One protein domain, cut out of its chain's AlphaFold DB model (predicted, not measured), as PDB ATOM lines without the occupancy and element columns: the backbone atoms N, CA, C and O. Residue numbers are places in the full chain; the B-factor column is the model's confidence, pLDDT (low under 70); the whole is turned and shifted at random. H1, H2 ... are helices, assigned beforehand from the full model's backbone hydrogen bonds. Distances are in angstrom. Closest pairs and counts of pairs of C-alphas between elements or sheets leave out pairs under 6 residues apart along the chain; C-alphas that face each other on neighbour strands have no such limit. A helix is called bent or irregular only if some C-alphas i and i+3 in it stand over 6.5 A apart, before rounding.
ATOM      1  N   THR A  24     194.196 250.018 185.517       94.69
ATOM      2  CA  THR A  24     192.748 250.090 185.751       94.69
ATOM      3  C   THR A  24     191.957 249.565 184.553       94.69
ATOM      4  O   THR A  24     191.093 248.719 184.744       94.69
ATOM      5  N   ILE A  25     192.277 249.980 183.319       95.12
ATOM      6  CA  ILE A  25     191.604 249.486 182.100       95.12
ATOM      7  C   ILE A  25     191.759 247.965 181.971       95.12
ATOM      8  O   ILE A  25     190.785 247.255 181.702       95.12
ATOM      9  N   LEU A  26     192.968 247.446 182.201       93.62
ATOM     10  CA  LEU A  26     193.242 246.011 182.143       93.62
ATOM     11  C   LEU A  26     192.460 245.238 183.214       93.62
ATOM     12  O   LEU A  26     191.901 244.180 182.912       93.62
ATOM     13  N   ALA A  27     192.383 245.771 184.438       92.69
ATOM     14  CA  ALA A  27     191.596 245.207 185.533       92.69
ATOM     15  C   ALA A  27     190.095 245.222 185.215       92.69
ATOM     16  O   ALA A  27     189.419 244.206 185.381       92.69
ATOM     17  N   THR A  28     189.580 246.325 184.666       94.38
ATOM     18  CA  THR A  28     188.194 246.413 184.195       94.38
ATOM     19  C   THR A  28     187.918 245.354 183.130       94.38
ATOM     20  O   THR A  28     186.908 244.662 183.222       94.38
ATOM     21  N   GLY A  29     188.839 245.114 182.190       94.44
ATOM     22  CA  GLY A  29     188.732 244.007 181.233       94.44
ATOM     23  C   GLY A  29     188.566 242.625 181.888       94.44
ATOM     24  O   GLY A  29     187.886 241.763 181.338       94.44
ATOM     25  N   GLN A  30     189.122 242.399 183.087       92.69
ATOM     26  CA  GLN A  30     188.892 241.162 183.851       92.69
ATOM     27  C   GLN A  30     187.465 241.076 184.407       92.69
ATOM     28  O   GLN A  30     186.872 239.999 184.371       92.69
ATOM     29  N   LEU A  31     186.897 242.198 184.862       92.00
ATOM     30  CA  LEU A  31     185.505 242.266 185.327       92.00
ATOM     31  C   LEU A  31     184.517 241.883 184.219       92.00
ATOM     32  O   LEU A  31     183.580 241.128 184.469       92.00
ATOM     33  N   TYR A  32     184.770 242.315 182.981       94.00
ATOM     34  CA  TYR A  32     183.970 241.903 181.821       94.00
ATOM     35  C   TYR A  32     183.987 240.387 181.598       94.00
ATOM     36  O   TYR A  32     182.949 239.804 181.296       94.00
ATOM     37  N   TYR A  33     185.128 239.722 181.803       92.81
ATOM     38  CA  TYR A  33     185.191 238.262 181.709       92.81
ATOM     39  C   TYR A  33     184.427 237.552 182.827       92.81
ATOM     40  O   TYR A  33     183.806 236.524 182.562       92.81
ATOM     41  N   PHE A  34     184.422 238.086 184.051       90.00
ATOM     42  CA  PHE A  34     183.586 237.530 185.120       90.00
ATOM     43  C   PHE A  34     182.102 237.646 184.795       90.00
ATOM     44  O   PHE A  34     181.359 236.687 184.990       90.00
ATOM     45  N   MET A  35     181.685 238.787 184.245       90.62
ATOM     46  CA  MET A  35     180.311 238.961 183.785       90.62
ATOM     47  C   MET A  35     179.963 237.992 182.659       90.62
ATOM     48  O   MET A  35     178.919 237.346 182.716       90.62
ATOM     49  N   ALA A  36     180.854 237.828 181.680       91.81
ATOM     50  CA  ALA A  36     180.677 236.861 180.606       91.81
ATOM     51  C   ALA A  36     180.491 235.434 181.145       91.81
ATOM     52  O   ALA A  36     179.526 234.760 180.788       91.81
ATOM     53  N   ALA A  37     181.372 235.000 182.051       90.00
ATOM     54  CA  ALA A  37     181.290 233.683 182.674       90.00
ATOM     55  C   ALA A  37     179.993 233.511 183.480       90.00
ATOM     56  O   ALA A  37     179.306 232.504 183.329       90.00
ATOM     57  N   GLY A  38     179.618 234.509 184.287       87.12
ATOM     58  CA  GLY A  38     178.378 234.492 185.061       87.12
ATOM     59  C   GLY A  38     177.127 234.379 184.184       87.12
ATOM     60  O   GLY A  38     176.229 233.604 184.504       87.12
ATOM     61  N   LEU A  39     177.086 235.091 183.052       88.00
ATOM     62  CA  LEU A  39     175.974 235.035 182.097       88.00
ATOM     63  C   LEU A  39     175.889 233.676 181.388       88.00
ATOM     64  O   LEU A  39     174.798 233.123 181.264       88.00
ATOM     65  N   VAL A  40     177.023 233.101 180.977       89.00
ATOM     66  CA  VAL A  40     177.059 231.756 180.375       89.00
ATOM     67  C   VAL A  40     176.593 230.700 181.377       89.00
ATOM     68  O   VAL A  40     175.769 229.854 181.039       89.00
ATOM     69  N   LEU A  41     177.055 230.776 182.627       86.56
ATOM     70  CA  LEU A  41     176.591 229.885 183.688       86.56
ATOM     71  C   LEU A  41     175.085 230.036 183.934       86.56
ATOM     72  O   LEU A  41     174.387 229.034 184.043       86.56
ATOM     73  N   ALA A  42     174.562 231.265 183.955       83.81
ATOM     74  CA  ALA A  42     173.127 231.507 184.087       83.81
ATOM     75  C   ALA A  42     172.321 230.895 182.927       83.81
ATOM     76  O   ALA A  42     171.272 230.293 183.170       83.81
ATOM     77  N   ALA A  43     172.825 230.990 181.690       87.00
ATOM     78  CA  ALA A  43     172.216 230.357 180.520       87.00
ATOM     79  C   ALA A  43     172.142 228.830 180.678       87.00
ATOM     80  O   ALA A  43     171.076 228.240 180.499       87.00
ATOM     81  N   LEU A  44     173.257 228.200 181.066       87.19
ATOM     82  CA  LEU A  44     173.346 226.750 181.264       87.19
ATOM     83  C   LEU A  44     172.417 226.272 182.383       87.19
ATOM     84  O   LEU A  44     171.648 225.332 182.185       87.19
ATOM     85  N   THR A  45     172.423 226.955 183.531       81.88
ATOM     86  CA  THR A  45     171.525 226.639 184.647       81.88
ATOM     87  C   THR A  45     170.062 226.750 184.216       81.88
ATOM     88  O   THR A  45     169.267 225.874 184.541       81.88
ATOM     89  N   GLY A  46     169.694 227.772 183.434       82.19
ATOM     90  CA  GLY A  46     168.335 227.918 182.907       82.19
ATOM     91  C   GLY A  46     167.873 226.707 182.090       82.19
ATOM     92  O   GLY A  46     166.754 226.234 182.277       82.19
ATOM     93  N   VAL A  47     168.744 226.160 181.236       86.06
ATOM     94  CA  VAL A  47     168.440 224.975 180.414       86.06
ATOM     95  C   VAL A  47     168.358 223.700 181.260       86.06
ATOM     96  O   VAL A  47     167.427 222.916 181.086       86.06
ATOM     97  N   ILE A  48     169.285 223.507 182.205       84.12
ATOM     98  CA  ILE A  48     169.362 222.299 183.049       84.12
ATOM     99  C   ILE A  48     168.191 222.220 184.039       84.12
ATOM    100  O   ILE A  48     167.652 221.142 184.280       84.12
ATOM    101  N   VAL A  49     167.789 223.359 184.613       74.62
ATOM    102  CA  VAL A  49     166.821 223.447 185.723       74.62
ATOM    103  C   VAL A  49     165.369 223.562 185.245       74.62
ATOM    104  O   VAL A  49     164.430 223.363 186.021       74.62
ATOM    105  N   LYS A  50     165.133 223.815 183.957       69.75
ATOM    106  CA  LYS A  50     163.772 223.974 183.438       69.75
ATOM    107  C   LYS A  50     162.875 222.726 183.525       69.75
ATOM    108  O   LYS A  50     161.713 222.906 183.881       69.75
ATOM    109  N   PRO A  51     163.333 221.481 183.280       64.62
ATOM    110  CA  PRO A  51     162.496 220.289 183.480       64.62
ATOM    111  C   PRO A  51     161.853 220.170 184.875       64.62
ATOM    112  O   PRO A  51     160.971 219.344 185.070       64.62
ATOM    113  N   TRP A  52     162.289 220.993 185.829       66.88
ATOM    114  CA  TRP A  52     162.014 220.877 187.252       66.88
ATOM    115  C   TRP A  52     161.052 221.959 187.765       66.88
ATOM    116  O   TRP A  52     160.447 221.783 188.815       66.88
ATOM    117  N   HIS A  53     160.874 223.065 187.033       62.16
ATOM    118  CA  HIS A  53     159.983 224.163 187.412       62.16
ATOM    119  C   HIS A  53     158.989 224.392 186.267       62.16
ATOM    120  O   HIS A  53     159.319 225.033 185.272       62.16
ATOM    121  N   GLY A  54     157.759 223.880 186.396       64.75
ATOM    122  CA  GLY A  54     156.697 223.985 185.378       64.75
ATOM    123  C   GLY A  54     156.277 225.415 184.994       64.75
ATOM    124  O   GLY A  54     155.417 225.594 184.140       64.75
ATOM    125  N   ALA A  55     156.898 226.436 185.591       66.06
ATOM    126  CA  ALA A  55     156.641 227.851 185.350       66.06
ATOM    127  C   ALA A  55     157.119 228.366 183.976       66.06
ATOM    128  O   ALA A  55     156.721 229.456 183.574       66.06
ATOM    129  N   PHE A  56     157.976 227.635 183.251       68.19
ATOM    130  CA  PHE A  56     158.556 228.098 181.980       68.19
ATOM    131  C   PHE A  56     158.423 227.046 180.869       68.19
ATOM    132  O   PHE A  56     158.688 225.865 181.092       68.19
ATOM    133  N   THR A  57     158.063 227.446 179.643       82.56
ATOM    134  CA  THR A  57     158.020 226.531 178.483       82.56
ATOM    135  C   THR A  57     159.378 226.457 177.770       82.56
ATOM    136  O   THR A  57     160.205 227.358 177.895       82.56
ATOM    137  N   TRP A  58     159.641 225.364 177.030       82.56
ATOM    138  CA  TRP A  58     160.939 225.139 176.358       82.56
ATOM    139  C   TRP A  58     161.358 226.297 175.437       82.56
ATOM    140  O   TRP A  58     162.511 226.718 175.544       82.56
ATOM    141  N   PRO A  59     160.462 226.873 174.607       84.88
ATOM    142  CA  PRO A  59     160.824 227.999 173.748       84.88
ATOM    143  C   PRO A  59     161.352 229.209 174.525       84.88
ATOM    144  O   PRO A  59     162.364 229.792 174.143       84.88
ATOM    145  N   HIS A  60     160.730 229.550 175.656       76.19
ATOM    146  CA  HIS A  60     161.142 230.711 176.444       76.19
ATOM    147  C   HIS A  60     162.490 230.478 177.135       76.19
ATOM    148  O   HIS A  60     163.304 231.395 177.226       76.19
ATOM    149  N   THR A  61     162.757 229.254 177.598       82.38
ATOM    150  CA  THR A  61     164.047 228.899 178.206       82.38
ATOM    151  C   THR A  61     165.181 228.970 177.200       82.38
ATOM    152  O   THR A  61     166.225 229.537 177.509       82.38
ATOM    153  N   LEU A  62     164.978 228.421 176.000       85.06
ATOM    154  CA  LEU A  62     165.983 228.458 174.940       85.06
ATOM    155  C   LEU A  62     166.234 229.892 174.469       85.06
ATOM    156  O   LEU A  62     167.388 230.276 174.297       85.06
ATOM    157  N   TRP A  63     165.178 230.701 174.342       82.94
ATOM    158  CA  TRP A  63     165.315 232.122 174.035       82.94
ATOM    159  C   TRP A  63     166.124 232.856 175.111       82.94
ATOM    160  O   TRP A  63     167.113 233.512 174.792       82.94
ATOM    161  N   ALA A  64     165.770 232.690 176.390       81.44
ATOM    162  CA  ALA A  64     166.485 233.324 177.496       81.44
ATOM    163  C   ALA A  64     167.954 232.879 177.552       81.44
ATOM    164  O   ALA A  64     168.847 233.716 177.653       81.44
ATOM    165  N   ALA A  65     168.218 231.575 177.429       85.88
ATOM    166  CA  ALA A  65     169.570 231.029 177.382       85.88
ATOM    167  C   ALA A  65     170.375 231.601 176.204       85.88
ATOM    168  O   ALA A  65     171.528 231.986 176.389       85.88
ATOM    169  N   GLY A  66     169.757 231.731 175.026       86.31
ATOM    170  CA  GLY A  66     170.358 232.377 173.861       86.31
ATOM    171  C   GLY A  66     170.719 233.841 174.121       86.31
ATOM    172  O   GLY A  66     171.838 234.254 173.823       86.31
ATOM    173  N   VAL A  67     169.821 234.611 174.747       84.19
ATOM    174  CA  VAL A  67     170.076 236.011 175.132       84.19
ATOM    175  C   VAL A  67     171.236 236.108 176.123       84.19
ATOM    176  O   VAL A  67     172.149 236.909 175.924       84.19
ATOM    177  N   PHE A  68     171.246 235.280 177.169       86.06
ATOM    178  CA  PHE A  68     172.323 235.268 178.160       86.06
ATOM    179  C   PHE A  68     173.669 234.861 177.561       86.06
ATOM    180  O   PHE A  68     174.676 235.511 177.836       86.06
ATOM    181  N   ALA A  69     173.698 233.823 176.724       88.81
ATOM    182  CA  ALA A  69     174.910 233.383 176.047       88.81
ATOM    183  C   ALA A  69     175.429 234.453 175.074       88.81
ATOM    184  O   ALA A  69     176.622 234.758 175.076       88.81
ATOM    185  N   GLY A  70     174.534 235.078 174.300       88.94
ATOM    186  CA  GLY A  70     174.864 236.174 173.389       88.94
ATOM    187  C   GLY A  70     175.422 237.395 174.121       88.94
ATOM    188  O   GLY A  70     176.477 237.908 173.752       88.94
ATOM    189  N   LEU A  71     174.780 237.819 175.215       89.19
ATOM    190  CA  LEU A  71     175.311 238.876 176.079       89.19
ATOM    191  C   LEU A  71     176.663 238.472 176.672       89.19
ATOM    192  O   LEU A  71     177.601 239.262 176.626       89.19
ATOM    193  N   GLY A  72     176.801 237.242 177.168       91.06
ATOM    194  CA  GLY A  72     178.065 236.723 177.686       91.06
ATOM    195  C   GLY A  72     179.200 236.826 176.665       91.06
ATOM    196  O   GLY A  72     180.282 237.316 176.993       91.06
ATOM    197  N   ALA A  73     178.938 236.467 175.406       92.94
ATOM    198  CA  ALA A  73     179.892 236.624 174.313       92.94
ATOM    199  C   ALA A  73     180.256 238.100 174.065       92.94
ATOM    200  O   ALA A  73     181.437 238.420 173.941       92.94
ATOM    201  N   LEU A  74     179.280 239.017 174.067       92.69
ATOM    202  CA  LEU A  74     179.541 240.457 173.933       92.69
ATOM    203  C   LEU A  74     180.420 240.995 175.072       92.69
ATOM    204  O   LEU A  74     181.393 241.706 174.809       92.69
ATOM    205  N   TYR A  75     180.138 240.620 176.326       94.62
ATOM    206  CA  TYR A  75     180.979 240.973 177.476       94.62
ATOM    207  C   TYR A  75     182.406 240.425 177.309       94.62
ATOM    208  O   TYR A  75     183.371 241.153 177.548       94.62
ATOM    209  N   ALA A  76     182.569 239.185 176.834       94.62
ATOM    210  CA  ALA A  76     183.885 238.596 176.588       94.62
ATOM    211  C   ALA A  76     184.667 239.338 175.490       94.62
ATOM    212  O   ALA A  76     185.868 239.571 175.645       94.62
ATOM    213  N   VAL A  77     183.993 239.757 174.412       96.06
ATOM    214  CA  VAL A  77     184.596 240.567 173.343       96.06
ATOM    215  C   VAL A  77     185.058 241.918 173.892       96.06
ATOM    216  O   VAL A  77     186.210 242.290 173.687       96.06
ATOM    217  N   VAL A  78     184.230 242.635 174.658       96.62
ATOM    218  CA  VAL A  78     184.643 243.911 175.279       96.62
ATOM    219  C   VAL A  78     185.830 243.711 176.227       96.62
ATOM    220  O   VAL A  78     186.811 244.456 176.151       96.62
ATOM    221  N   GLY A  79     185.792 242.667 177.061       95.69
ATOM    222  CA  GLY A  79     186.900 242.294 177.944       95.69
ATOM    223  C   GLY A  79     188.203 242.048 177.180       95.69
ATOM    224  O   GLY A  79     189.259 242.549 177.576       95.69
ATOM    225  N   TYR A  80     188.125 241.361 176.038       95.44
ATOM    226  CA  TYR A  80     189.259 241.151 175.136       95.44
ATOM    227  C   TYR A  80     189.793 242.464 174.555       95.44
ATOM    228  O   TYR A  80     191.005 242.696 174.552       95.44
ATOM    229  N   GLY A  81     188.901 243.359 174.126       95.31
ATOM    230  CA  GLY A  81     189.268 244.685 173.634       95.31
ATOM    231  C   GLY A  81     190.039 245.509 174.668       95.31
ATOM    232  O   GLY A  81     191.078 246.080 174.343       95.31
ATOM    233  N   PHE A  82     189.588 245.529 175.924       95.75
ATOM    234  CA  PHE A  82     190.303 246.213 177.008       95.75
ATOM    235  C   PHE A  82     191.630 245.547 177.360       95.75
ATOM    236  O   PHE A  82     192.618 246.245 177.563       95.75
ATOM    237  N   ARG A  83     191.708 244.212 177.356       93.44
ATOM    238  CA  ARG A  83     192.969 243.497 177.623       93.44
ATOM    239  C   ARG A  83     194.028 243.689 176.546       93.44
ATOM    240  O   ARG A  83     195.215 243.643 176.847       93.44
ATOM    241  N   THR A  84     193.602 243.902 175.308       93.00
ATOM    242  CA  THR A  84     194.489 244.190 174.174       93.00
ATOM    243  C   THR A  84     194.701 245.688 173.949       93.00
ATOM    244  O   THR A  84     195.388 246.073 173.002       93.00
ATOM    245  N   LEU A  85     194.121 246.541 174.809       94.75
ATOM    246  CA  LEU A  85     194.132 248.002 174.684       94.75
ATOM    247  C   LEU A  85     193.722 248.461 173.276       94.75
ATOM    248  O   LEU A  85     194.282 249.400 172.708       94.75
ATOM    249  N   ALA A  86     192.774 247.751 172.665       95.69
ATOM    250  CA  ALA A  86     192.444 247.957 171.271       95.69
ATOM    251  C   ALA A  86     191.576 249.210 171.081       95.69
ATOM    252  O   ALA A  86     190.607 249.394 171.823       95.69
ATOM    253  N   PRO A  87     191.829 250.051 170.058       96.69
ATOM    254  CA  PRO A  87     191.063 251.280 169.842       96.69
ATOM    255  C   PRO A  87     189.564 251.068 169.643       96.69
ATOM    256  O   PRO A  87     188.775 251.954 169.982       96.69
ATOM    257  N   TRP A  88     189.185 249.904 169.101       97.00
ATOM    258  CA  TRP A  88     187.797 249.525 168.851       97.00
ATOM    259  C   TRP A  88     187.011 249.249 170.138       97.00
ATOM    260  O   TRP A  88     185.788 249.380 170.139       97.00
ATOM    261  N   SER A  89     187.696 248.935 171.245       96.06
ATOM    262  CA  SER A  89     187.055 248.629 172.531       96.06
ATOM    263  C   SER A  89     186.193 249.780 173.055       96.06
ATOM    264  O   SER A  89     185.187 249.536 173.710       96.06
ATOM    265  N   ARG A  90     186.526 251.027 172.688       96.06
ATOM    266  CA  ARG A  90     185.748 252.236 173.010       96.06
ATOM    267  C   ARG A  90     184.340 252.184 172.427       96.06
ATOM    268  O   ARG A  90     183.364 252.433 173.126       96.06
ATOM    269  N   TYR A  91     184.238 251.819 171.153       96.31
ATOM    270  CA  TYR A  91     182.947 251.710 170.479       96.31
ATOM    271  C   TYR A  91     182.176 250.490 170.975       96.31
ATOM    272  O   TYR A  91     180.975 250.585 171.201       96.31
ATOM    273  N   ALA A  92     182.869 249.372 171.213       95.50
ATOM    274  CA  ALA A  92     182.246 248.161 171.732       95.50
ATOM    275  C   ALA A  92     181.630 248.379 173.125       95.50
ATOM    276  O   ALA A  92     180.481 248.001 173.347       95.50
ATOM    277  N   VAL A  93     182.347 249.040 174.044       96.19
ATOM    278  CA  VAL A  93     181.813 249.332 175.382       96.19
ATOM    279  C   VAL A  93     180.664 250.341 175.339       96.19
ATOM    280  O   VAL A  93     179.679 250.170 176.054       96.19
ATOM    281  N   GLY A  94     180.742 251.352 174.466       94.56
ATOM    282  CA  GLY A  94     179.656 252.312 174.261       94.56
ATOM    283  C   GLY A  94     178.391 251.648 173.712       94.56
ATOM    284  O   GLY A  94     177.301 251.878 174.232       94.56
ATOM    285  N   ALA A  95     178.535 250.767 172.719       94.31
ATOM    286  CA  ALA A  95     177.425 249.998 172.165       94.31
ATOM    287  C   ALA A  95     176.783 249.086 173.222       94.31
ATOM    288  O   ALA A  95     175.560 249.065 173.358       94.31
ATOM    289  N   LEU A  96     177.597 248.386 174.018       93.00
ATOM    290  CA  LEU A  96     177.104 247.537 175.103       93.00
ATOM    291  C   LEU A  96     176.334 248.347 176.160       93.00
ATOM    292  O   LEU A  96     175.265 247.920 176.593       93.00
ATOM    293  N   ALA A  97     176.823 249.536 176.527       92.44
ATOM    294  CA  ALA A  97     176.129 250.430 177.456       92.44
ATOM    295  C   ALA A  97     174.743 250.842 176.934       92.44
ATOM    296  O   ALA A  97     173.764 250.790 177.680       92.44
ATOM    297  N   LEU A  98     174.646 251.203 175.649       91.19
ATOM    298  CA  LEU A  98     173.376 251.565 175.014       91.19
ATOM    299  C   LEU A  98     172.390 250.396 175.002       91.19
ATOM    300  O   LEU A  98     171.221 250.595 175.322       91.19
ATOM    301  N   ILE A  99     172.858 249.180 174.701       89.19
ATOM    302  CA  ILE A  99     172.031 247.965 174.760       89.19
ATOM    303  C   ILE A  99     171.490 247.760 176.182       89.19
ATOM    304  O   ILE A  99     170.292 247.531 176.356       89.19
ATOM    305  N   CYS A 100     172.339 247.897 177.207       85.44
ATOM    306  CA  CYS A 100     171.912 247.772 178.600       85.44
ATOM    307  C   CYS A 100     170.854 248.823 178.973       85.44
ATOM    308  O   CYS A 100     169.820 248.469 179.538       85.44
ATOM    309  N   ILE A 101     171.057 250.090 178.611       86.81
ATOM    310  CA  ILE A 101     170.101 251.170 178.900       86.81
ATOM    311  C   ILE A 101     168.778 250.955 178.148       86.81
ATOM    312  O   ILE A 101     167.709 251.039 178.751       86.81
ATOM    313  N   ALA A 102     168.821 250.599 176.861       85.19
ATOM    314  CA  ALA A 102     167.623 250.311 176.072       85.19
ATOM    315  C   ALA A 102     166.818 249.135 176.659       85.19
ATOM    316  O   ALA A 102     165.591 249.195 176.764       85.19
ATOM    317  N   SER A 103     167.505 248.089 177.133       80.50
ATOM    318  CA  SER A 103     166.864 246.955 177.815       80.50
ATOM    319  C   SER A 103     166.217 247.336 179.157       80.50
ATOM    320  O   SER A 103     165.268 246.691 179.609       80.50
ATOM    321  N   MET A 104     166.698 248.408 179.792       79.62
ATOM    322  CA  MET A 104     166.133 248.929 181.035       79.62
ATOM    323  C   MET A 104     164.855 249.736 180.777       79.62
ATOM    324  O   MET A 104     163.883 249.578 181.516       79.62
ATOM    325  N   ILE A 105     164.838 250.541 179.708       82.44
ATOM    326  CA  ILE A 105     163.705 251.409 179.337       82.44
ATOM    327  C   ILE A 105     162.513 250.599 178.816       82.44
ATOM    328  O   ILE A 105     161.366 250.967 179.063       82.44
ATOM    329  N   THR A 106     162.759 249.481 178.129       78.00
ATOM    330  CA  THR A 106     161.687 248.620 177.611       78.00
ATOM    331  C   THR A 106     160.878 248.010 178.767       78.00
ATOM    332  O   THR A 106     161.303 247.064 179.442       78.00
ATOM    333  N   ARG A 107     159.701 248.590 179.041       67.69
ATOM    334  CA  ARG A 107     158.685 248.016 179.931       67.69
ATOM    335  C   ARG A 107     157.945 246.920 179.159       67.69
ATOM    336  O   ARG A 107     157.396 247.218 178.102       67.69
ATOM    337  N   PRO A 108     157.925 245.668 179.643       63.00
ATOM    338  CA  PRO A 108     157.098 244.640 179.033       63.00
ATOM    339  C   PRO A 108     155.629 244.912 179.394       63.00
ATOM    340  O   PRO A 108     155.148 244.464 180.432       63.00
ATOM    341  N   GLU A 109     154.922 245.676 178.566       63.31
ATOM    342  CA  GLU A 109     153.459 245.738 178.617       63.31
ATOM    343  C   GLU A 109     152.887 244.448 178.006       63.31
ATOM    344  O   GLU A 109     153.161 244.117 176.855       63.31
ATOM    345  N   GLY A 110     152.109 243.690 178.789       64.56
ATOM    346  CA  GLY A 110     151.171 242.699 178.246       64.56
ATOM    347  C   GLY A 110     151.543 241.208 178.278       64.56
ATOM    348  O   GLY A 110     150.762 240.420 177.755       64.56
ATOM    349  N   GLN A 111     152.651 240.763 178.892       59.72
ATOM    350  CA  GLN A 111     152.940 239.315 179.016       59.72
ATOM    351  C   GLN A 111     153.373 238.879 180.432       59.72
ATOM    352  O   GLN A 111     154.544 239.032 180.780       59.72
ATOM    353  N   PRO A 112     152.486 238.265 181.245       58.50
ATOM    354  CA  PRO A 112     152.763 237.955 182.654       58.50
ATOM    355  C   PRO A 112     153.914 236.957 182.876       58.50
ATOM    356  O   PRO A 112     154.620 237.052 183.877       58.50
ATOM    357  N   ALA A 113     154.176 236.050 181.929       53.81
ATOM    358  CA  ALA A 113     155.257 235.062 182.043       53.81
ATOM    359  C   ALA A 113     156.657 235.623 181.706       53.81
ATOM    360  O   ALA A 113     157.665 235.124 182.206       53.81
ATOM    361  N   LEU A 114     156.731 236.686 180.897       54.38
ATOM    362  CA  LEU A 114     157.986 237.331 180.483       54.38
ATOM    363  C   LEU A 114     158.500 238.318 181.552       54.38
ATOM    364  O   LEU A 114     159.686 238.642 181.605       54.38
ATOM    365  N   ILE A 115     157.616 238.755 182.454       56.81
ATOM    366  CA  ILE A 115     157.904 239.749 183.492       56.81
ATOM    367  C   ILE A 115     158.844 239.198 184.573       56.81
ATOM    368  O   ILE A 115     159.742 239.915 185.002       56.81
ATOM    369  N   VAL A 116     158.703 237.935 184.991       52.41
ATOM    370  CA  VAL A 116     159.438 237.404 186.160       52.41
ATOM    371  C   VAL A 116     160.905 237.085 185.840       52.41
ATOM    372  O   VAL A 116     161.802 237.431 186.610       52.41
ATOM    373  N   SER A 117     161.182 236.480 184.684       53.88
ATOM    374  CA  SER A 117     162.550 236.176 184.240       53.88
ATOM    375  C   SER A 117     163.329 237.443 183.885       53.88
ATOM    376  O   SER A 117     164.493 237.569 184.261       53.88
ATOM    377  N   ILE A 118     162.680 238.427 183.254       57.78
ATOM    378  CA  ILE A 118     163.272 239.747 183.027       57.78
ATOM    379  C   ILE A 118     163.464 240.502 184.350       57.78
ATOM    380  O   ILE A 118     164.489 241.157 184.513       57.78
ATOM    381  N   ALA A 119     162.546 240.400 185.318       56.41
ATOM    382  CA  ALA A 119     162.666 241.098 186.600       56.41
ATOM    383  C   ALA A 119     163.900 240.652 187.399       56.41
ATOM    384  O   ALA A 119     164.634 241.501 187.899       56.41
ATOM    385  N   LEU A 120     164.196 239.349 187.463       54.28
ATOM    386  CA  LEU A 120     165.385 238.854 188.175       54.28
ATOM    387  C   LEU A 120     166.697 239.316 187.517       54.28
ATOM    388  O   LEU A 120     167.654 239.670 188.208       54.28
ATOM    389  N   ILE A 121     166.725 239.391 186.183       60.38
ATOM    390  CA  ILE A 121     167.850 239.959 185.421       60.38
ATOM    391  C   ILE A 121     167.977 241.461 185.698       60.38
ATOM    392  O   ILE A 121     169.081 241.956 185.932       60.38
ATOM    393  N   LYS A 122     166.844 242.173 185.710       59.97
ATOM    394  CA  LYS A 122     166.750 243.617 185.955       59.97
ATOM    395  C   LYS A 122     167.180 244.021 187.364       59.97
ATOM    396  O   LYS A 122     167.793 245.072 187.509       59.97
ATOM    397  N   ILE A 123     166.908 243.201 188.377       58.34
ATOM    398  CA  ILE A 123     167.154 243.557 189.781       58.34
ATOM    399  C   ILE A 123     168.617 243.353 190.192       58.34
ATOM    400  O   ILE A 123     169.119 244.147 190.979       58.34
ATOM    401  N   PHE A 124     169.317 242.333 189.677       58.69
ATOM    402  CA  PHE A 124     170.658 241.992 190.187       58.69
ATOM    403  C   PHE A 124     171.776 242.073 189.141       58.69
ATOM    404  O   PHE A 124     172.805 242.707 189.377       58.69
ATOM    405  N   ALA A 125     171.580 241.480 187.959       64.44
ATOM    406  CA  ALA A 125     172.601 241.477 186.907       64.44
ATOM    407  C   ALA A 125     172.735 242.849 186.229       64.44
ATOM    408  O   ALA A 125     173.837 243.261 185.861       64.44
ATOM    409  N   LEU A 126     171.620 243.570 186.094       69.56
ATOM    410  CA  LEU A 126     171.587 244.876 185.451       69.56
ATOM    411  C   LEU A 126     172.256 245.996 186.255       69.56
ATOM    412  O   LEU A 126     173.084 246.661 185.648       69.56
ATOM    413  N   PRO A 127     172.019 246.226 187.564       79.00
ATOM    414  CA  PRO A 127     172.683 247.330 188.259       79.00
ATOM    415  C   PRO A 127     174.201 247.148 188.320       79.00
ATOM    416  O   PRO A 127     174.938 248.075 187.995       79.00
ATOM    417  N   VAL A 128     174.692 245.949 188.652       83.75
ATOM    418  CA  VAL A 128     176.142 245.699 188.722       83.75
ATOM    419  C   VAL A 128     176.775 245.722 187.327       83.75
ATOM    420  O   VAL A 128     177.776 246.409 187.120       83.75
ATOM    421  N   GLY A 129     176.181 245.028 186.350       84.81
ATOM    422  CA  GLY A 129     176.678 245.005 184.972       84.81
ATOM    423  C   GLY A 129     176.661 246.387 184.315       84.81
ATOM    424  O   GLY A 129     177.622 246.762 183.642       84.81
ATOM    425  N   LEU A 130     175.619 247.185 184.569       90.31
ATOM    426  CA  LEU A 130     175.513 248.564 184.099       90.31
ATOM    427  C   LEU A 130     176.562 249.456 184.759       90.31
ATOM    428  O   LEU A 130     177.216 250.205 184.046       90.31
ATOM    429  N   LEU A 131     176.774 249.364 186.076       91.69
ATOM    430  CA  LEU A 131     177.803 250.148 186.768       91.69
ATOM    431  C   LEU A 131     179.202 249.846 186.224       91.69
ATOM    432  O   LEU A 131     179.939 250.774 185.892       91.69
ATOM    433  N   ILE A 132     179.546 248.563 186.065       93.06
ATOM    434  CA  ILE A 132     180.811 248.148 185.440       93.06
ATOM    435  C   ILE A 132     180.898 248.704 184.017       93.06
ATOM    436  O   ILE A 132     181.947 249.205 183.613       93.06
ATOM    437  N   THR A 133     179.793 248.659 183.270       93.94
ATOM    438  CA  THR A 133     179.768 249.107 181.878       93.94
ATOM    439  C   THR A 133     179.915 250.615 181.737       93.94
ATOM    440  O   THR A 133     180.739 251.075 180.950       93.94
ATOM    441  N   LEU A 134     179.196 251.393 182.542       95.38
ATOM    442  CA  LEU A 134     179.317 252.846 182.607       95.38
ATOM    443  C   LEU A 134     180.714 253.266 183.068       95.38
ATOM    444  O   LEU A 134     181.289 254.194 182.503       95.38
ATOM    445  N   TYR A 135     181.294 252.551 184.033       96.50
ATOM    446  CA  TYR A 135     182.674 252.772 184.446       96.50
ATOM    447  C   TYR A 135     183.663 252.469 183.310       96.50
ATOM    448  O   TYR A 135     184.569 253.259 183.055       96.50
ATOM    449  N   GLY A 136     183.453 251.384 182.560       96.31
ATOM    450  CA  GLY A 136     184.217 251.064 181.356       96.31
ATOM    451  C   GLY A 136     184.120 252.154 180.283       96.31
ATOM    452  O   GLY A 136     185.143 252.547 179.722       96.31
ATOM    453  N   VAL A 137     182.923 252.700 180.038       97.25
ATOM    454  CA  VAL A 137     182.721 253.859 179.149       97.25
ATOM    455  C   VAL A 137     183.491 255.072 179.671       97.25
ATOM    456  O   VAL A 137     184.242 255.689 178.918       97.25
ATOM    457  N   TYR A 138     183.371 255.396 180.957       97.44
ATOM    458  CA  TYR A 138     184.104 256.503 181.569       97.44
ATOM    459  C   TYR A 138     185.621 256.365 181.362       97.44
ATOM    460  O   TYR A 138     186.265 257.287 180.855       97.44
ATOM    461  N   LEU A 139     186.188 255.192 181.665       96.19
ATOM    462  CA  LEU A 139     187.612 254.912 181.473       96.19
ATOM    463  C   LEU A 139     188.041 254.982 180.007       96.19
ATOM    464  O   LEU A 139     189.161 255.401 179.728       96.19
ATOM    465  N   ALA A 140     187.175 254.564 179.084       96.50
ATOM    466  CA  ALA A 140     187.448 254.529 177.653       96.50
ATOM    467  C   ALA A 140     187.403 255.922 176.996       96.50
ATOM    468  O   ALA A 140     188.152 256.185 176.048       96.50
ATOM    469  N   TYR A 141     186.537 256.813 177.488       97.38
ATOM    470  CA  TYR A 141     186.279 258.128 176.893       97.38
ATOM    471  C   TYR A 141     186.955 259.299 177.618       97.38
ATOM    472  O   TYR A 141     187.001 260.400 177.059       97.38
ATOM    473  N   CYS A 142     187.537 259.094 178.803       96.12
ATOM    474  CA  CYS A 142     188.355 260.120 179.448       96.12
ATOM    475  C   CYS A 142     189.634 260.431 178.627       96.12
ATOM    476  O   CYS A 142     190.057 259.614 177.798       96.12
ATOM    477  N   PRO A 143     190.285 261.598 178.825       96.50
ATOM    478  CA  PRO A 143     191.463 261.997 178.044       96.50
ATOM    479  C   PRO A 143     192.594 260.958 178.063       96.50
ATOM    480  O   PRO A 143     193.174 260.642 177.024       96.50
ATOM    481  N   GLN A 144     192.846 260.364 179.232       94.62
ATOM    482  CA  GLN A 144     193.850 259.315 179.423       94.62
ATOM    483  C   GLN A 144     193.455 258.022 178.699       94.62
ATOM    484  O   GLN A 144     194.276 257.421 178.013       94.62
ATOM    485  N   GLY A 145     192.183 257.622 178.777       95.25
ATOM    486  CA  GLY A 145     191.647 256.460 178.067       95.25
ATOM    487  C   GLY A 145     191.771 256.577 176.557       95.25
ATOM    488  O   GLY A 145     192.241 255.654 175.894       95.25
ATOM    489  N   LYS A 146     191.436 257.750 176.006       96.12
ATOM    490  CA  LYS A 146     191.592 258.037 174.574       96.12
ATOM    491  C   LYS A 146     193.041 257.911 174.116       96.12
ATOM    492  O   LYS A 146     193.269 257.437 173.004       96.12
ATOM    493  N   GLN A 147     193.989 258.326 174.955       95.75
ATOM    494  CA  GLN A 147     195.413 258.195 174.676       95.75
ATOM    495  C   GLN A 147     195.862 256.730 174.737       95.75
ATOM    496  O   GLN A 147     196.494 256.264 173.794       95.75
ATOM    497  N   ILE A 148     195.511 255.997 175.797       94.94
ATOM    498  CA  ILE A 148     195.918 254.593 175.990       94.94
ATOM    499  C   ILE A 148     195.328 253.678 174.912       94.94
ATOM    500  O   ILE A 148     196.018 252.817 174.379       94.94
ATOM    501  N   LEU A 149     194.071 253.901 174.533       95.69
ATOM    502  CA  LEU A 149     193.374 253.139 173.495       95.69
ATOM    503  C   LEU A 149     193.652 253.688 172.083       95.69
ATOM    504  O   LEU A 149     192.878 253.459 171.155       95.69
ATOM    505  N   SER A 150     194.722 254.463 171.894       95.62
ATOM    506  CA  SER A 150     195.134 254.951 170.576       95.62
ATOM    507  C   SER A 150     196.127 253.994 169.912       95.62
ATOM    508  O   SER A 150     196.909 253.321 170.580       95.62
ATOM    509  N   LYS A 151     196.156 253.981 168.572       95.31
ATOM    510  CA  LYS A 151     197.130 253.182 167.806       95.31
ATOM    511  C   LYS A 151     198.583 253.550 168.149       95.31
ATOM    512  O   LYS A 151     199.427 252.669 168.250       95.31
ATOM    513  N   ASN A 152     198.858 254.833 168.395       93.31
ATOM    514  CA  ASN A 152     200.196 255.313 168.761       93.31
ATOM    515  C   ASN A 152     200.654 254.745 170.112       93.31
ATOM    516  O   ASN A 152     201.822 254.416 170.284       93.31
ATOM    517  N   TYR A 153     199.740 254.597 171.074       92.94
ATOM    518  CA  TYR A 153     200.083 254.019 172.372       92.94
ATOM    519  C   TYR A 153     200.346 252.513 172.286       92.94
ATOM    520  O   TYR A 153     201.213 252.006 172.992       92.94
ATOM    521  N   GLN A 154     199.683 251.796 171.373       91.50
ATOM    522  CA  GLN A 154     199.993 250.383 171.130       91.50
ATOM    523  C   GLN A 154     201.438 250.172 170.657       91.50
ATOM    524  O   GLN A 154     202.068 249.204 171.074       91.50
ATOM    525  N   GLN A 155     201.989 251.097 169.860       90.81
ATOM    526  CA  GLN A 155     203.410 251.074 169.485       90.81
ATOM    527  C   GLN A 155     204.305 251.259 170.718       90.81
ATOM    528  O   GLN A 155     205.226 250.481 170.929       90.81
ATOM    529  N   VAL A 156     203.960 252.199 171.607       90.81
ATOM    530  CA  VAL A 156     204.678 252.399 172.880       90.81
ATOM    531  C   VAL A 156     204.662 251.135 173.747       90.81
ATOM    532  O   VAL A 156     205.671 250.811 174.372       90.81
ATOM    533  N   VAL A 157     203.544 250.403 173.794       89.88
ATOM    534  CA  VAL A 157     203.447 249.128 174.525       89.88
ATOM    535  C   VAL A 157     204.300 248.041 173.865       89.88
ATOM    536  O   VAL A 157     204.966 247.298 174.585       89.88
ATOM    537  N   ALA A 158     204.321 247.969 172.529       88.81
ATOM    538  CA  ALA A 158     205.155 247.026 171.781       88.81
ATOM    539  C   ALA A 158     206.658 247.278 172.004       88.81
ATOM    540  O   ALA A 158     207.409 246.332 172.224       88.81
ATOM    541  N   ASP A 159     207.067 248.549 172.047       88.38
ATOM    542  CA  ASP A 159     208.456 248.969 172.278       88.38
ATOM    543  C   ASP A 159     208.897 248.818 173.745       88.38
ATOM    544  O   ASP A 159     210.088 248.868 174.055       88.38
ATOM    545  N   THR A 160     207.952 248.644 174.676       86.81
ATOM    546  CA  THR A 160     208.233 248.475 176.109       86.81
ATOM    547  C   THR A 160     207.625 247.173 176.638       86.81
ATOM    548  O   THR A 160     206.612 247.197 177.333       86.81
ATOM    549  N   PRO A 161     208.216 245.996 176.371       76.00
ATOM    550  CA  PRO A 161     207.686 244.730 176.872       76.00
ATOM    551  C   PRO A 161     207.865 244.623 178.401       76.00
ATOM    552  O   PRO A 161     208.809 244.027 178.905       76.00
ATOM    553  N   LYS A 162     206.954 245.230 179.171       72.94
ATOM    554  CA  LYS A 162     206.797 244.977 180.608       72.94
ATOM    555  C   LYS A 162     206.055 243.661 180.836       72.94
ATOM    556  O   LYS A 162     205.344 243.171 179.959       72.94
ATOM    557  N   VAL A 163     206.227 243.120 182.044       63.88
ATOM    558  CA  VAL A 163     205.610 241.881 182.539       63.88
ATOM    559  C   VAL A 163     204.134 241.828 182.137       63.88
ATOM    560  O   VAL A 163     203.357 242.715 182.491       63.88
ATOM    561  N   LYS A 164     203.756 240.804 181.364       63.75
ATOM    562  CA  LYS A 164     202.361 240.569 180.978       63.75
ATOM    563  C   LYS A 164     201.530 240.430 182.254       63.75
ATOM    564  O   LYS A 164     201.865 239.616 183.113       63.75
ATOM    565  N   PHE A 165     200.442 241.190 182.367       67.06
ATOM    566  CA  PHE A 165     199.453 240.967 183.420       67.06
ATOM    567  C   PHE A 165     198.787 239.612 183.169       67.06
ATOM    568  O   PHE A 165     197.870 239.486 182.356       67.06
ATOM    569  N   GLY A 166     199.314 238.577 183.824       70.00
ATOM    570  CA  GLY A 166     198.742 237.241 183.793       70.00
ATOM    571  C   GLY A 166     197.339 237.226 184.394       70.00
ATOM    572  O   GLY A 166     196.926 238.149 185.103       70.00
ATOM    573  N   PHE A 167     196.598 236.153 184.127       68.31
ATOM    574  CA  PHE A 167     195.393 235.870 184.897       68.31
ATOM    575  C   PHE A 167     195.774 235.787 186.377       68.31
ATOM    576  O   PHE A 167     196.538 234.913 186.783       68.31
ATOM    577  N   SER A 168     195.279 236.734 187.175       76.38
ATOM    578  CA  SER A 168     195.480 236.699 188.622       76.38
ATOM    579  C   SER A 168     194.887 235.404 189.172       76.38
ATOM    580  O   SER A 168     193.819 234.986 188.728       76.38
ATOM    581  N   LYS A 169     195.527 234.783 190.169       82.56
ATOM    582  CA  LYS A 169     194.973 233.608 190.869       82.56
ATOM    583  C   LYS A 169     193.566 233.881 191.420       82.56
ATOM    584  O   LYS A 169     192.745 232.972 191.470       82.56
ATOM    585  N   ILE A 170     193.263 235.144 191.736       77.38
ATOM    586  CA  ILE A 170     191.928 235.611 192.140       77.38
ATOM    587  C   ILE A 170     190.876 235.274 191.075       77.38
ATOM    588  O   ILE A 170     189.765 234.889 191.419       77.38
ATOM    589  N   PHE A 171     191.228 235.350 189.787       75.62
ATOM    590  CA  PHE A 171     190.334 234.955 188.699       75.62
ATOM    591  C   PHE A 171     189.899 233.503 188.808       75.62
ATOM    592  O   PHE A 171     188.712 233.208 188.712       75.62
ATOM    593  N   LEU A 172     190.852 232.610 189.055       76.12
ATOM    594  CA  LEU A 172     190.572 231.191 189.200       76.12
ATOM    595  C   LEU A 172     189.726 230.924 190.451       76.12
ATOM    596  O   LEU A 172     188.760 230.176 190.373       76.12
ATOM    597  N   VAL A 173     190.018 231.597 191.570       84.56
ATOM    598  CA  VAL A 173     189.221 231.488 192.806       84.56
ATOM    599  C   VAL A 173     187.774 231.936 192.586       84.56
ATOM    600  O   VAL A 173     186.854 231.205 192.935       84.56
ATOM    601  N   VAL A 174     187.553 233.103 191.974       78.50
ATOM    602  CA  VAL A 174     186.200 233.614 191.701       78.50
ATOM    603  C   VAL A 174     185.472 232.729 190.687       78.50
ATOM    604  O   VAL A 174     184.286 232.466 190.861       78.50
ATOM    605  N   ALA A 175     186.161 232.220 189.662       78.50
ATOM    606  CA  ALA A 175     185.570 231.288 188.705       78.50
ATOM    607  C   ALA A 175     185.139 229.971 189.377       78.50
ATOM    608  O   ALA A 175     184.027 229.505 189.132       78.50
ATOM    609  N   ILE A 176     185.974 229.411 190.262       85.44
ATOM    610  CA  ILE A 176     185.629 228.226 191.062       85.44
ATOM    611  C   ILE A 176     184.449 228.522 191.983       85.44
ATOM    612  O   ILE A 176     183.528 227.718 192.038       85.44
ATOM    613  N   LEU A 177     184.439 229.670 192.665       84.31
ATOM    614  CA  LEU A 177     183.342 230.062 193.551       84.31
ATOM    615  C   LEU A 177     182.018 230.201 192.784       84.31
ATOM    616  O   LEU A 177     180.978 229.722 193.231       84.31
ATOM    617  N   LEU A 178     182.044 230.826 191.605       76.69
ATOM    618  CA  LEU A 178     180.867 230.921 190.742       76.69
ATOM    619  C   LEU A 178     180.400 229.532 190.298       76.69
ATOM    620  O   LEU A 178     179.207 229.243 190.365       76.69
ATOM    621  N   ALA A 179     181.323 228.655 189.899       78.44
ATOM    622  CA  ALA A 179     181.002 227.281 189.530       78.44
ATOM    623  C   ALA A 179     180.436 226.476 190.714       78.44
ATOM    624  O   ALA A 179     179.460 225.748 190.540       78.44
ATOM    625  N   SER A 180     180.980 226.637 191.926       80.56
ATOM    626  CA  SER A 180     180.523 225.922 193.120       80.56
ATOM    627  C   SER A 180     179.129 226.366 193.553       80.56
ATOM    628  O   SER A 180     178.304 225.521 193.886       80.56
ATOM    629  N   VAL A 181     178.820 227.668 193.487       80.00
ATOM    630  CA  VAL A 181     177.463 228.180 193.747       80.00
ATOM    631  C   VAL A 181     176.452 227.553 192.783       80.00
ATOM    632  O   VAL A 181     175.367 227.149 193.205       80.00
ATOM    633  N   GLN A 182     176.808 227.406 191.502       76.12
ATOM    634  CA  GLN A 182     175.938 226.727 190.537       76.12
ATOM    635  C   GLN A 182     175.818 225.229 190.823       76.12
ATOM    636  O   GLN A 182     174.715 224.692 190.766       76.12
ATOM    637  N   ALA A 183     176.915 224.564 191.187       77.31
ATOM    638  CA  ALA A 183     176.902 223.147 191.538       77.31
ATOM    639  C   ALA A 183     175.988 222.863 192.741       77.31
ATOM    640  O   ALA A 183     175.157 221.960 192.671       77.31
ATOM    641  N   VAL A 184     176.069 223.670 193.806       83.25
ATOM    642  CA  VAL A 184     175.184 223.564 194.981       83.25
ATOM    643  C   VAL A 184     173.726 223.781 194.589       83.25
ATOM    644  O   VAL A 184     172.856 223.024 195.010       83.25
ATOM    645  N   ARG A 185     173.445 224.784 193.748       75.31
ATOM    646  CA  ARG A 185     172.085 225.042 193.263       75.31
ATOM    647  C   ARG A 185     171.517 223.842 192.505       75.31
ATOM    648  O   ARG A 185     170.373 223.469 192.745       75.31
ATOM    649  N   VAL A 186     172.309 223.234 191.621       76.19
ATOM    650  CA  VAL A 186     171.928 222.016 190.893       76.19
ATOM    651  C   VAL A 186     171.705 220.856 191.867       76.19
ATOM    652  O   VAL A 186     170.672 220.199 191.791       76.19
ATOM    653  N   LEU A 187     172.607 220.646 192.829       83.50
ATOM    654  CA  LEU A 187     172.485 219.593 193.841       83.50
ATOM    655  C   LEU A 187     171.203 219.726 194.678       83.50
ATOM    656  O   LEU A 187     170.496 218.739 194.854       83.50
ATOM    657  N   MET A 188     170.864 220.932 195.151       76.75
ATOM    658  CA  MET A 188     169.631 221.159 195.919       76.75
ATOM    659  C   MET A 188     168.373 220.782 195.127       76.75
ATOM    660  O   MET A 188     167.432 220.234 195.695       76.75
ATOM    661  N   ILE A 189     168.369 221.019 193.811       74.12
ATOM    662  CA  ILE A 189     167.258 220.628 192.930       74.12
ATOM    663  C   ILE A 189     167.134 219.102 192.841       74.12
ATOM    664  O   ILE A 189     166.020 218.583 192.865       74.12
ATOM    665  N   PHE A 190     168.256 218.379 192.779       78.88
ATOM    666  CA  PHE A 190     168.249 216.915 192.822       78.88
ATOM    667  C   PHE A 190     167.767 216.375 194.177       78.88
ATOM    668  O   PHE A 190     166.969 215.441 194.194       78.88
ATOM    669  N   ILE A 191     168.203 216.966 195.298       85.94
ATOM    670  CA  ILE A 191     167.798 216.539 196.652       85.94
ATOM    671  C   ILE A 191     166.289 216.694 196.845       85.94
ATOM    672  O   ILE A 191     165.640 215.743 197.264       85.94
ATOM    673  N   ASN A 192     165.723 217.842 196.465       79.00
ATOM    674  CA  ASN A 192     164.287 218.120 196.590       79.00
ATOM    675  C   ASN A 192     163.393 217.171 195.764       79.00
ATOM    676  O   ASN A 192     162.176 217.215 195.882       79.00
ATOM    677  N   ARG A 193     163.978 216.347 194.885       72.31
ATOM    678  CA  ARG A 193     163.269 215.308 194.126       72.31
ATOM    679  C   ARG A 193     163.324 213.934 194.799       72.31
ATOM    680  O   ARG A 193     162.483 213.092 194.507       72.31
TER     681      ARG A 193
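What this domain is: This is residues 24 to 193 of the 195 residues of an uncharacterized protein of Rariglobus hedericola (UniProt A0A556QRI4). Four long helices, H1 to H4, make an up-and-down bundle, each running against the one before it, and a fifth long helix, H7, runs alongside H1. Short H5 and H6 lie beyond one end of the bundle, where residues 158 to 164, of which 158 and 159 belong to H6, stick out. The printed part has 170 residues with seven named helices, H1 to H7 in order, and no named strand: all helix. It is only just compact, close to loose, with a radius of gyration of the C-alphas of 18.5 A and spans of 60 by 38 by 21 A.

How they stand to each other: H1, residues 24 to 52, is the hub. It forms a hairpin with H2, residues 58 to 83, at a shallow tilt of 14 degrees; closest are the C-alphas of Ala 36 and Gly 72, 3.9 A. H3, residues 89 to 105, touches H2 at a shallow tilt of 33 degrees, only just short of steep, closest at C-alphas 81 and 89, 4.7 A. H4, residues 112 to 141, touches H3, closest at C-alphas 90 and 140, 5.5 A; with residues 129 to 140 alone it touches H1, closest at C-alphas 136 and 28, 6.7 A. H5, residues 143 to 148, is close to but not clearly touching H4 and H6, residues 151 to 159. H7, residues 169 to 193, touches H1, the same way at 13 degrees, closest at C-alphas 178 and 38, 7.2 A. Every O i to N i+4 pair is within hydrogen-bond range in H2, H3, H5 and H6; H1 has 23 of 25, H4 21 of 26, H7 20 of 21.

Where its parts are: H1 begins at C-alpha 24 (192.748, 250.090, 185.751), measures 42.4 A and is irregular, C-alphas 48 and 51 being 7.2 A apart. H2 measures 36.9 A, H3 24.5 A and H4 39.5 A, with a kink of 48 degrees near residue 127. H7, 36.8 A, ends at C-alpha 193 (163.269, 215.308, 194.126).

The domain as a whole: The farthest C-alphas, of Asp 159 and Arg 193, are 60.4 A apart. The printed part has no cut and no long link. pLDDT is under 70 at residues 50 to 56, 107 to 126, 163 to 165 and 167.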